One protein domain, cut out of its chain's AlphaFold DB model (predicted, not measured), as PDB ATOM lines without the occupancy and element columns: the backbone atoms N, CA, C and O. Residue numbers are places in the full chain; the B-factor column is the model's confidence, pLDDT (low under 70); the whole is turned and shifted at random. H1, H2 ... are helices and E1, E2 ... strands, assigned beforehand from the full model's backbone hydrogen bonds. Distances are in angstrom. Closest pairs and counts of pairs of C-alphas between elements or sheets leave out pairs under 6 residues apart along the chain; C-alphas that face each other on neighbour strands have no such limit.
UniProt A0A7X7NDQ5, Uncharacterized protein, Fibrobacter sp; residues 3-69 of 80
ATOM      1  N   ILE A   3      35.826  38.856 -22.297       78.19
ATOM      2  CA  ILE A   3      34.738  38.327 -21.470       78.19
ATOM      3  C   ILE A   3      33.712  39.426 -21.227       78.19
ATOM      4  O   ILE A   3      34.040  40.505 -20.742       78.19
ATOM      5  N   ILE A   4      32.463  39.144 -21.579       81.25
ATOM      6  CA  ILE A   4      31.330  40.039 -21.385       81.25
ATOM      7  C   ILE A   4      30.604  39.602 -20.117       81.25
ATOM      8  O   ILE A   4      30.006  38.521 -20.064       81.25
ATOM      9  N   PHE A   5      30.641  40.467 -19.108       79.38
ATOM     10  CA  PHE A   5      29.870  40.314 -17.883       79.38
ATOM     11  C   PHE A   5      28.500  40.968 -18.029       79.38
ATOM     12  O   PHE A   5      28.367  42.043 -18.614       79.38
ATOM     13  N   SER A   6      27.469  40.335 -17.474       76.12
ATOM     14  CA  SER A   6      26.152  40.964 -17.387       76.12
ATOM     15  C   SER A   6      26.169  42.114 -16.384       76.12
ATOM     16  O   SER A   6      26.804  42.026 -15.330       76.12
ATOM     17  N   GLU A   7      25.418  43.172 -16.671       78.19
ATOM     18  CA  GLU A   7      25.303  44.308 -15.762       78.19
ATOM     19  C   GLU A   7      24.654  43.914 -14.418       78.19
ATOM     20  O   GLU A   7      23.953  42.894 -14.330       78.19
ATOM     21  N   PRO A   8      24.907  44.674 -13.337       78.62
ATOM     22  CA  PRO A   8      24.214  44.490 -12.069       78.62
ATOM     23  C   PRO A   8      22.722  44.811 -12.215       78.62
ATOM     24  O   PRO A   8      22.362  45.901 -12.661       78.62
ATOM     25  N   THR A   9      21.847  43.896 -11.806       83.38
ATOM     26  CA  THR A   9      20.392  44.095 -11.834       83.38
ATOM     27  C   THR A   9      19.861  44.567 -10.478       83.38
ATOM     28  O   THR A   9      20.563  44.557  -9.468       83.38
ATOM     29  N   PHE A  10      18.590  44.977 -10.412       82.19
ATOM     30  CA  PHE A  10      17.941  45.313  -9.136       82.19
ATOM     31  C   PHE A  10      17.993  44.151  -8.125       82.19
ATOM     32  O   PHE A  10      18.198  44.364  -6.933       82.19
ATOM     33  N   ALA A  11      17.897  42.916  -8.620       82.31
ATOM     34  CA  ALA A  11      18.000  41.706  -7.818       82.31
ATOM     35  C   ALA A  11      19.381  41.548  -7.144       82.31
ATOM     36  O   ALA A  11      19.455  41.073  -6.012       82.31
ATOM     37  N   ASP A  12      20.463  42.022  -7.780       83.44
ATOM     38  CA  ASP A  12      21.798  42.060  -7.158       83.44
ATOM     39  C   ASP A  12      21.834  42.983  -5.944       83.44
ATOM     40  O   ASP A  12      22.462  42.662  -4.938       83.44
ATOM     41  N   LYS A  13      21.131  44.119  -6.011       84.62
ATOM     42  CA  LYS A  13      21.070  45.068  -4.894       84.62
ATOM     43  C   LYS A  13      20.350  44.461  -3.692       84.62
ATOM     44  O   LYS A  13      20.794  44.650  -2.565       84.62
ATOM     45  N   LEU A  14      19.270  43.710  -3.929       86.75
ATOM     46  CA  LEU A  14      18.553  42.999  -2.866       86.75
ATOM     47  C   LEU A  14      19.438  41.943  -2.196       86.75
ATOM     48  O   LEU A  14      19.479  41.869  -0.970       86.75
ATOM     49  N   LEU A  15      20.185  41.164  -2.984       85.69
ATOM     50  CA  LEU A  15      21.142  40.200  -2.437       85.69
ATOM     51  C   LEU A  15      22.245  40.898  -1.637       85.69
ATOM     52  O   LEU A  15      22.555  40.452  -0.533       85.69
ATOM     53  N   ALA A  16      22.765  42.025  -2.130       86.12
ATOM     54  CA  ALA A  16      23.801  42.790  -1.443       86.12
ATOM     55  C   ALA A  16      23.344  43.285  -0.058       86.12
ATOM     56  O   ALA A  16      24.108  43.186   0.899       86.12
ATOM     57  N   ILE A  17      22.088  43.731   0.081       86.38
ATOM     58  CA  ILE A  17      21.499  44.109   1.383       86.38
ATOM     59  C   ILE A  17      21.464  42.910   2.343       86.38
ATOM     60  O   ILE A  17      21.714  43.054   3.537       86.38
ATOM     61  N   LEU A  18      21.209  41.706   1.826       85.56
ATOM     62  CA  LEU A  18      21.234  40.468   2.607       85.56
ATOM     63  C   LEU A  18      22.659  39.970   2.906       85.56
ATOM     64  O   LEU A  18      22.807  38.943   3.573       85.56
ATOM     65  N   GLY A  19      23.703  40.662   2.439       84.94
ATOM     66  CA  GLY A  19      25.095  40.222   2.531       84.94
ATOM     67  C   GLY A  19      25.396  39.010   1.647       84.94
ATOM     68  O   GLY A  19      26.279  38.222   1.970       84.94
ATOM     69  N   LYS A  20      24.619  38.818   0.577       86.56
ATOM     70  CA  LYS A  20      24.808  37.764  -0.423       86.56
ATOM     71  C   LYS A  20      25.209  38.380  -1.759       86.56
ATOM     72  O   LYS A  20      24.882  39.526  -2.058       86.56
ATOM     73  N   LYS A  21      25.910  37.606  -2.580       86.12
ATOM     74  CA  LYS A  21      26.307  37.993  -3.937       86.12
ATOM     75  C   LYS A  21      26.057  36.832  -4.886       86.12
ATOM     76  O   LYS A  21      26.110  35.676  -4.463       86.12
ATOM     77  N   ARG A  22      25.795  37.151  -6.153       87.12
ATOM     78  CA  ARG A  22      25.695  36.149  -7.217       87.12
ATOM     79  C   ARG A  22      27.078  35.809  -7.730       87.12
ATOM     80  O   ARG A  22      27.857  36.716  -8.032       87.12
ATOM     81  N   ALA A  23      27.358  34.522  -7.830       88.06
ATOM     82  CA  ALA A  23      28.558  34.053  -8.491       88.06
ATOM     83  C   ALA A  23      28.413  34.153 -10.019       88.06
ATOM     84  O   ALA A  23      27.314  34.272 -10.572       88.06
ATOM     85  N   ALA A  24      29.543  34.134 -10.707       87.44
ATOM     86  CA  ALA A  24      29.636  34.035 -12.148       87.44
ATOM     87  C   ALA A  24      30.581  32.892 -12.515       87.44
ATOM     88  O   ALA A  24      31.532  32.603 -11.796       87.44
ATOM     89  N   PHE A  25      30.310  32.267 -13.652       87.06
ATOM     90  CA  PHE A  25      31.108  31.197 -14.226       87.06
ATOM     91  C   PHE A  25      31.512  31.575 -15.649       87.06
ATOM     92  O   PHE A  25      30.699  32.098 -16.421       87.06
ATOM     93  N   ILE A  26      32.768  31.315 -16.013       84.12
ATOM     94  CA  ILE A  26      33.246  31.449 -17.391       84.12
ATOM     95  C   ILE A  26      33.391  30.042 -17.968       84.12
ATOM     96  O   ILE A  26      34.272  29.301 -17.541       84.12
ATOM     97  N   PRO A  27      32.576  29.673 -18.965       80.75
ATOM     98  CA  PRO A  27      32.732  28.400 -19.644       80.75
ATOM     99  C   PRO A  27      34.113  28.228 -20.294       80.75
ATOM    100  O   PRO A  27      34.526  29.028 -21.132       80.75
ATOM    101  N   ASP A  28      34.797  27.134 -19.967       76.81
ATOM    102  CA  ASP A  28      36.163  26.847 -20.436       76.81
ATOM    103  C   ASP A  28      36.263  26.648 -21.966       76.81
ATOM    104  O   ASP A  28      37.303  26.859 -22.593       76.81
ATOM    105  N   PHE A  29      35.144  26.331 -22.634       77.06
ATOM    106  CA  PHE A  29      35.127  26.128 -24.086       77.06
ATOM    107  C   PHE A  29      35.577  27.359 -24.881       77.06
ATOM    108  O   PHE A  29      36.070  27.201 -25.999       77.06
ATOM    109  N   TYR A  30      35.445  28.570 -24.326       71.00
ATOM    110  CA  TYR A  30      35.865  29.795 -25.006       71.00
ATOM    111  C   TYR A  30      37.380  29.839 -25.269       71.00
ATOM    112  O   TYR A  30      37.800  30.444 -26.258       71.00
ATOM    113  N   GLY A  31      38.192  29.116 -24.484       69.56
ATOM    114  CA  GLY A  31      39.634  28.977 -24.717       69.56
ATOM    115  C   GLY A  31      39.983  28.367 -26.081       69.56
ATOM    116  O   GLY A  31      41.033  28.667 -26.647       69.56
ATOM    117  N   ARG A  32      39.071  27.582 -26.673       79.06
ATOM    118  CA  ARG A  32      39.264  26.926 -27.979       79.06
ATOM    119  C   ARG A  32      39.084  27.862 -29.178       79.06
ATOM    120  O   ARG A  32      39.533  27.536 -30.271       79.06
ATOM    121  N   PHE A  33      38.444  29.016 -28.990       73.69
ATOM    122  CA  PHE A  33      38.061  29.929 -30.079       73.69
ATOM    123  C   PHE A  33      39.102  31.036 -30.346       73.69
ATOM    124  O   PHE A  33      38.902  31.892 -31.209       73.69
ATOM    125  N   GLY A  34      40.240  31.019 -29.640       72.62
ATOM    126  CA  GLY A  34      41.378  31.905 -29.899       72.62
ATOM    127  C   GLY A  34      41.225  33.341 -29.375       72.62
ATOM    128  O   GLY A  34      40.322  33.687 -28.611       72.62
ATOM    129  N   LYS A  35      42.162  34.220 -29.764       71.00
ATOM    130  CA  LYS A  35      42.337  35.563 -29.172       71.00
ATOM    131  C   LYS A  35      41.118  36.488 -29.332       71.00
ATOM    132  O   LYS A  35      40.913  37.332 -28.459       71.00
ATOM    133  N   TYR A  36      40.308  36.300 -30.374       73.06
ATOM    134  CA  TYR A  36      39.161  37.155 -30.721       73.06
ATOM    135  C   TYR A  36      37.803  36.597 -30.278       73.06
ATOM    136  O   TYR A  36      36.768  37.169 -30.604       73.06
ATOM    137  N   ALA A  37      37.788  35.493 -29.531       73.38
ATOM    138  CA  ALA A  37      36.552  34.944 -29.002       73.38
ATOM    139  C   ALA A  37      35.914  35.887 -27.973       73.38
ATOM    140  O   ALA A  37      36.604  36.426 -27.097       73.38
ATOM    141  N   TYR A  38      34.593  36.037 -28.068       75.38
ATOM    142  CA  TYR A  38      33.768  36.699 -27.065       75.38
ATOM    143  C   TYR A  38      33.145  35.635 -26.168       75.38
ATOM    144  O   TYR A  38      32.308  34.852 -26.613       75.38
ATOM    145  N   GLY A  39      33.570  35.607 -24.908       78.12
ATOM    146  CA  GLY A  39      32.993  34.746 -23.886       78.12
ATOM    147  C   GLY A  39      31.916  35.484 -23.114       78.12
ATOM    148  O   GLY A  39      32.167  36.582 -22.626       78.12
ATOM    149  N   ARG A  40      30.718  34.916 -22.965       81.50
ATOM    150  CA  ARG A  40      29.733  35.446 -22.013       81.50
ATOM    151  C   ARG A  40      29.887  34.720 -20.683       81.50
ATOM    152  O   ARG A  40      29.768  33.495 -20.650       81.50
ATOM    153  N   ALA A  41      30.127  35.475 -19.613       84.56
ATOM    154  CA  ALA A  41      30.069  34.932 -18.263       84.56
ATOM    155  C   ALA A  41      28.613  34.588 -17.919       84.56
ATOM    156  O   ALA A  41      27.700  35.384 -18.159       84.56
ATOM    157  N   VAL A  42      28.397  33.399 -17.373       85.56
ATOM    158  CA  VAL A  42      27.090  32.937 -16.910       85.56
ATOM    159  C   VAL A  42      26.942  33.372 -15.459       85.56
ATOM    160  O   VAL A  42      27.745  32.984 -14.619       85.56
ATOM    161  N   LYS A  43      25.948  34.213 -15.163       86.75
ATOM    162  CA  LYS A  43      25.618  34.581 -13.779       86.75
ATOM    163  C   LYS A  43      24.738  33.508 -13.145       86.75
ATOM    164  O   LYS A  43      23.814  33.016 -13.790       86.75
ATOM    165  N   GLU A  44      24.990  33.236 -11.869       87.25
ATOM    166  CA  GLU A  44      24.131  32.438 -10.993       87.25
ATOM    167  C   GLU A  44      22.700  33.002 -11.004       87.25
ATOM    168  O   GLU A  44      22.484  34.223 -11.123       87.25
ATOM    169  N   SER A  45      21.698  32.130 -10.894       87.12
ATOM    170  CA  SER A  45      20.320  32.602 -10.800       87.12
ATOM    171  C   SER A  45      20.085  33.328  -9.469       87.12
ATOM    172  O   SER A  45      20.766  33.116  -8.467       87.12
ATOM    173  N   PHE A  46      19.099  34.229  -9.435       86.12
ATOM    174  CA  PHE A  46      18.766  34.946  -8.199       86.12
ATOM    175  C   PHE A  46      18.334  33.998  -7.074       86.12
ATOM    176  O   PHE A  46      18.694  34.217  -5.921       86.12
ATOM    177  N   LEU A  47      17.568  32.957  -7.408       85.56
ATOM    178  CA  LEU A  47      17.058  32.006  -6.426       85.56
ATOM    179  C   LEU A  47      18.169  31.126  -5.858       85.56
ATOM    180  O   LEU A  47      18.208  30.945  -4.646       85.56
ATOM    181  N   GLU A  48      19.092  30.643  -6.693       87.25
ATOM    182  CA  GLU A  48      20.260  29.889  -6.218       87.25
ATOM    183  C   GLU A  48      21.091  30.738  -5.259       87.25
ATOM    184  O   GLU A  48      21.309  30.330  -4.122       87.25
ATOM    185  N   ALA A  49      21.419  31.975  -5.636       87.25
ATOM    186  CA  ALA A  49      22.171  32.876  -4.768       87.25
ATOM    187  C   ALA A  49      21.425  33.233  -3.470       87.25
ATOM    188  O   ALA A  49      22.042  33.449  -2.423       87.25
ATOM    189  N   LEU A  50      20.091  33.307  -3.516       86.19
ATOM    190  CA  LEU A  50      19.264  33.565  -2.341       86.19
ATOM    191  C   LEU A  50      19.214  32.354  -1.403       86.19
ATOM    192  O   LEU A  50      19.260  32.541  -0.187       86.19
ATOM    193  N   LEU A  51      19.133  31.138  -1.939       88.62
ATOM    194  CA  LEU A  51      19.065  29.898  -1.161       88.62
ATOM    195  C   LEU A  51      20.444  29.441  -0.667       88.62
ATOM    196  O   LEU A  51      20.533  28.818   0.390       88.62
ATOM    197  N   ARG A  52      21.525  29.816  -1.361       85.19
ATOM    198  CA  ARG A  52      22.900  29.453  -1.007       85.19
ATOM    199  C   ARG A  52      23.293  29.971   0.390       85.19
ATOM    200  O   ARG A  52      23.101  31.157   0.681       85.19
ATOM    201  N   PRO A  53      23.851  29.137   1.283       83.94
ATOM    202  CA  PRO A  53      24.436  29.562   2.553       83.94
ATOM    203  C   PRO A  53      25.535  30.621   2.361       83.94
ATOM    204  O   PRO A  53      26.338  30.540   1.439       83.94
ATOM    205  N   LYS A  54      25.603  31.611   3.262       74.88
ATOM    206  CA  LYS A  54      26.503  32.778   3.134       74.88
ATOM    207  C   LYS A  54      27.999  32.433   3.091       74.88
ATOM    208  O   LYS A  54      28.759  33.181   2.491       74.88
ATOM    209  N   ASN A  55      28.392  31.313   3.696       71.56
ATOM    210  CA  ASN A  55      29.788  30.881   3.821       71.56
ATOM    211  C   ASN A  55      30.074  29.591   3.042       71.56
ATOM    212  O   ASN A  55      31.046  28.905   3.337       71.56
ATOM    213  N   GLN A  56      29.201  29.216   2.105       78.62
ATOM    214  CA  GLN A  56      29.480  28.070   1.251       78.62
ATOM    215  C   GLN A  56      30.538  28.465   0.216       78.62
ATOM    216  O   GLN A  56      30.367  29.468  -0.487       78.62
ATOM    217  N   GLU A  57      31.610  27.676   0.143       78.06
ATOM    218  CA  GLU A  57      32.608  27.778  -0.920       78.06
ATOM    219  C   GLU A  57      31.931  27.614  -2.283       78.06
ATOM    220  O   GLU A  57      30.994  26.829  -2.447       78.06
ATOM    221  N   LEU A  58      32.365  28.423  -3.246       84.38
ATOM    222  CA  LEU A  58      31.862  28.335  -4.609       84.38
ATOM    223  C   LEU A  58      32.380  27.051  -5.264       84.38
ATOM    224  O   LEU A  58      33.481  26.595  -4.964       84.38
ATOM    225  N   GLU A  59      31.583  26.480  -6.164       81.94
ATOM    226  CA  GLU A  59      32.036  25.361  -6.990       81.94
ATOM    227  C   GLU A  59      33.232  25.775  -7.863       81.94
ATOM    228  O   GLU A  59      33.431  26.953  -8.173       81.94
ATOM    229  N   GLU A  60      34.033  24.800  -8.284       79.31
ATOM    230  CA  GLU A  60      35.228  25.058  -9.083       79.31
ATOM    231  C   GLU A  60      34.887  25.824 -10.377       79.31
ATOM    232  O   GLU A  60      33.960  25.482 -11.113       79.31
ATOM    233  N   GLY A  61      35.630  26.904 -10.640       80.56
ATOM    234  CA  GLY A  61      35.409  27.787 -11.790       80.56
ATOM    235  C   GLY A  61      34.354  28.883 -11.582       80.56
ATOM    236  O   GLY A  61      34.230  29.765 -12.438       80.56
ATOM    237  N   TRP A  62      33.628  28.879 -10.461       86.44
ATOM    238  CA  TRP A  62      32.760  29.985 -10.062       86.44
ATOM    239  C   TRP A  62      33.523  31.021  -9.239       86.44
ATOM    240  O   TRP A  62      34.381  30.701  -8.421       86.44
ATOM    241  N   PHE A  63      33.174  32.287  -9.428       85.25
ATOM    242  CA  PHE A  63      33.815  33.404  -8.744       85.25
ATOM    243  C   PHE A  63      32.834  34.555  -8.541       85.25
ATOM    244  O   PHE A  63      31.839  34.677  -9.261       85.25
ATOM    245  N   TYR A  64      33.109  35.449  -7.592       85.12
ATOM    246  CA  TYR A  64      32.373  36.707  -7.519       85.12
ATOM    247  C   TYR A  64      32.975  37.720  -8.484       85.12
ATOM    248  O   TYR A  64      34.189  37.891  -8.558       85.12
ATOM    249  N   GLN A  65      32.117  38.425  -9.222       77.31
ATOM    250  CA  GLN A  65      32.570  39.419 -10.195       77.31
ATOM    251  C   GLN A  65      33.451  40.505  -9.549       77.31
ATOM    252  O   GLN A  65      34.412  40.937 -10.175       77.31
ATOM    253  N   ASP A  66      33.160  40.887  -8.302       74.00
ATOM    254  CA  ASP A  66      33.936  41.881  -7.547       74.00
ATOM    255  C   ASP A  66      35.352  41.398  -7.175       74.00
ATOM    256  O   ASP A  66      36.234  42.224  -6.955       74.00
ATOM    257  N   ASP A  67      35.577  40.080  -7.100       75.25
ATOM    258  CA  ASP A  67      36.888  39.511  -6.750       75.25
ATOM    259  C   ASP A  67      37.861  39.589  -7.934       75.25
ATOM    260  O   ASP A  67      39.072  39.689  -7.750       75.25
ATOM    261  N   ILE A  68      37.329  39.539  -9.161       72.94
ATOM    262  CA  ILE A  68      38.120  39.554 -10.400       72.94
ATOM    263  C   ILE A  68      38.144  40.947 -11.031       72.94
ATOM    264  O   ILE A  68      39.123  41.331 -11.670       72.94
ATOM    265  N   MET A  69      37.067  41.714 -10.870       66.81
ATOM    266  CA  MET A  69      36.927  43.043 -11.440       66.81
ATOM    267  C   MET A  69      36.775  44.051 -10.299       66.81
ATOM    268  O   MET A  69      35.717  44.078  -9.664       66.81
TER     269      MET A  69
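AT A GLANCE: This is residues 3 to 69 of the 80 residues of an uncharacterized protein of Fibrobacter sp (UniProt A0A7X7NDQ5). This is an elongated model with the short two-strand sheet of E1 and E3 near its middle, helices H1 and H3 side by side towards one end, and H2 with strand E2 at the other end. H4 follows E3 directly, to one side of the long axis, and short pairings tie residues 3 to 4 to E2 and residues 42 to 43 to E1. The printed part has 67 residues with four named helices and three named strands, in the order H1, E1, H2, E2, H3, E3, H4; the sheet's order is E1 - E3, antiparallel. The class is mixed, helices and strands, with 33 residues, under half, in named elements. The whole is only just compact, close to loose, with a radius of gyration of the C-alphas of 13.0 A and spans of 39 by 24 by 19 A.

HOW THE PARTS SIT: Residues 3 to 4 pair, parallel, with residues 39 to 40 of E2, residues 38 to 40, which pairs with no named strand. H1, residues 10 to 17, and H3, residues 46 to 51, touch at a shallow tilt of 27 degrees and run the same way; their closest C-alphas, those of Ala 11 and Phe 46, are 6.8 A apart. E1, residues 23 to 25, and E3, residues 62 to 64, are antiparallel neighbours at 134 degrees, with N 24 and O 63 at 2.8 A and N 63 and O 24 at 2.9 A, within hydrogen-bond range. Residues 24 to 25 of E1 also pair, antiparallel, with residues 42 to 43. The closest C-alphas of E2 and H2, residues 28 to 33, are those of Gly 39 and Tyr 30, 5.8 A apart. The closest C-alphas of E1 and H4, residues 65 to 68, are those of Ala 24 and Gln 65, 6.4 A apart. H2 is apart from H1, H3 and H4. Every O i to N i+4 pair is within hydrogen-bond range in H1 and H3; H2 has 0 of 2 but 3 of 3 O i to N i+3 pairs, and H4 is too short for an O i to N i+4 pair.

IN THESE COORDINATES: H1 begins at C-alpha 10 (17.941, 45.313, -9.136) and is 11.2 A long. E1 measures 6.9 A, H2 10.3 A, E2 6.6 A, H3 8.7 A and E3 7.2 A. H4, 5.6 A long, ends at C-alpha 68 (38.120, 39.554, -10.400).

THE WHOLE: The two C-alphas farthest apart, those of Leu 18 and Gly 34, are 39.2 A apart. The printed part has no cut; the link from H3 to E3, 10 residues, is short, and the other links between named elements are tight. The mean pLDDT of the printed part is 81.1, with residues 31 and 69 under 70.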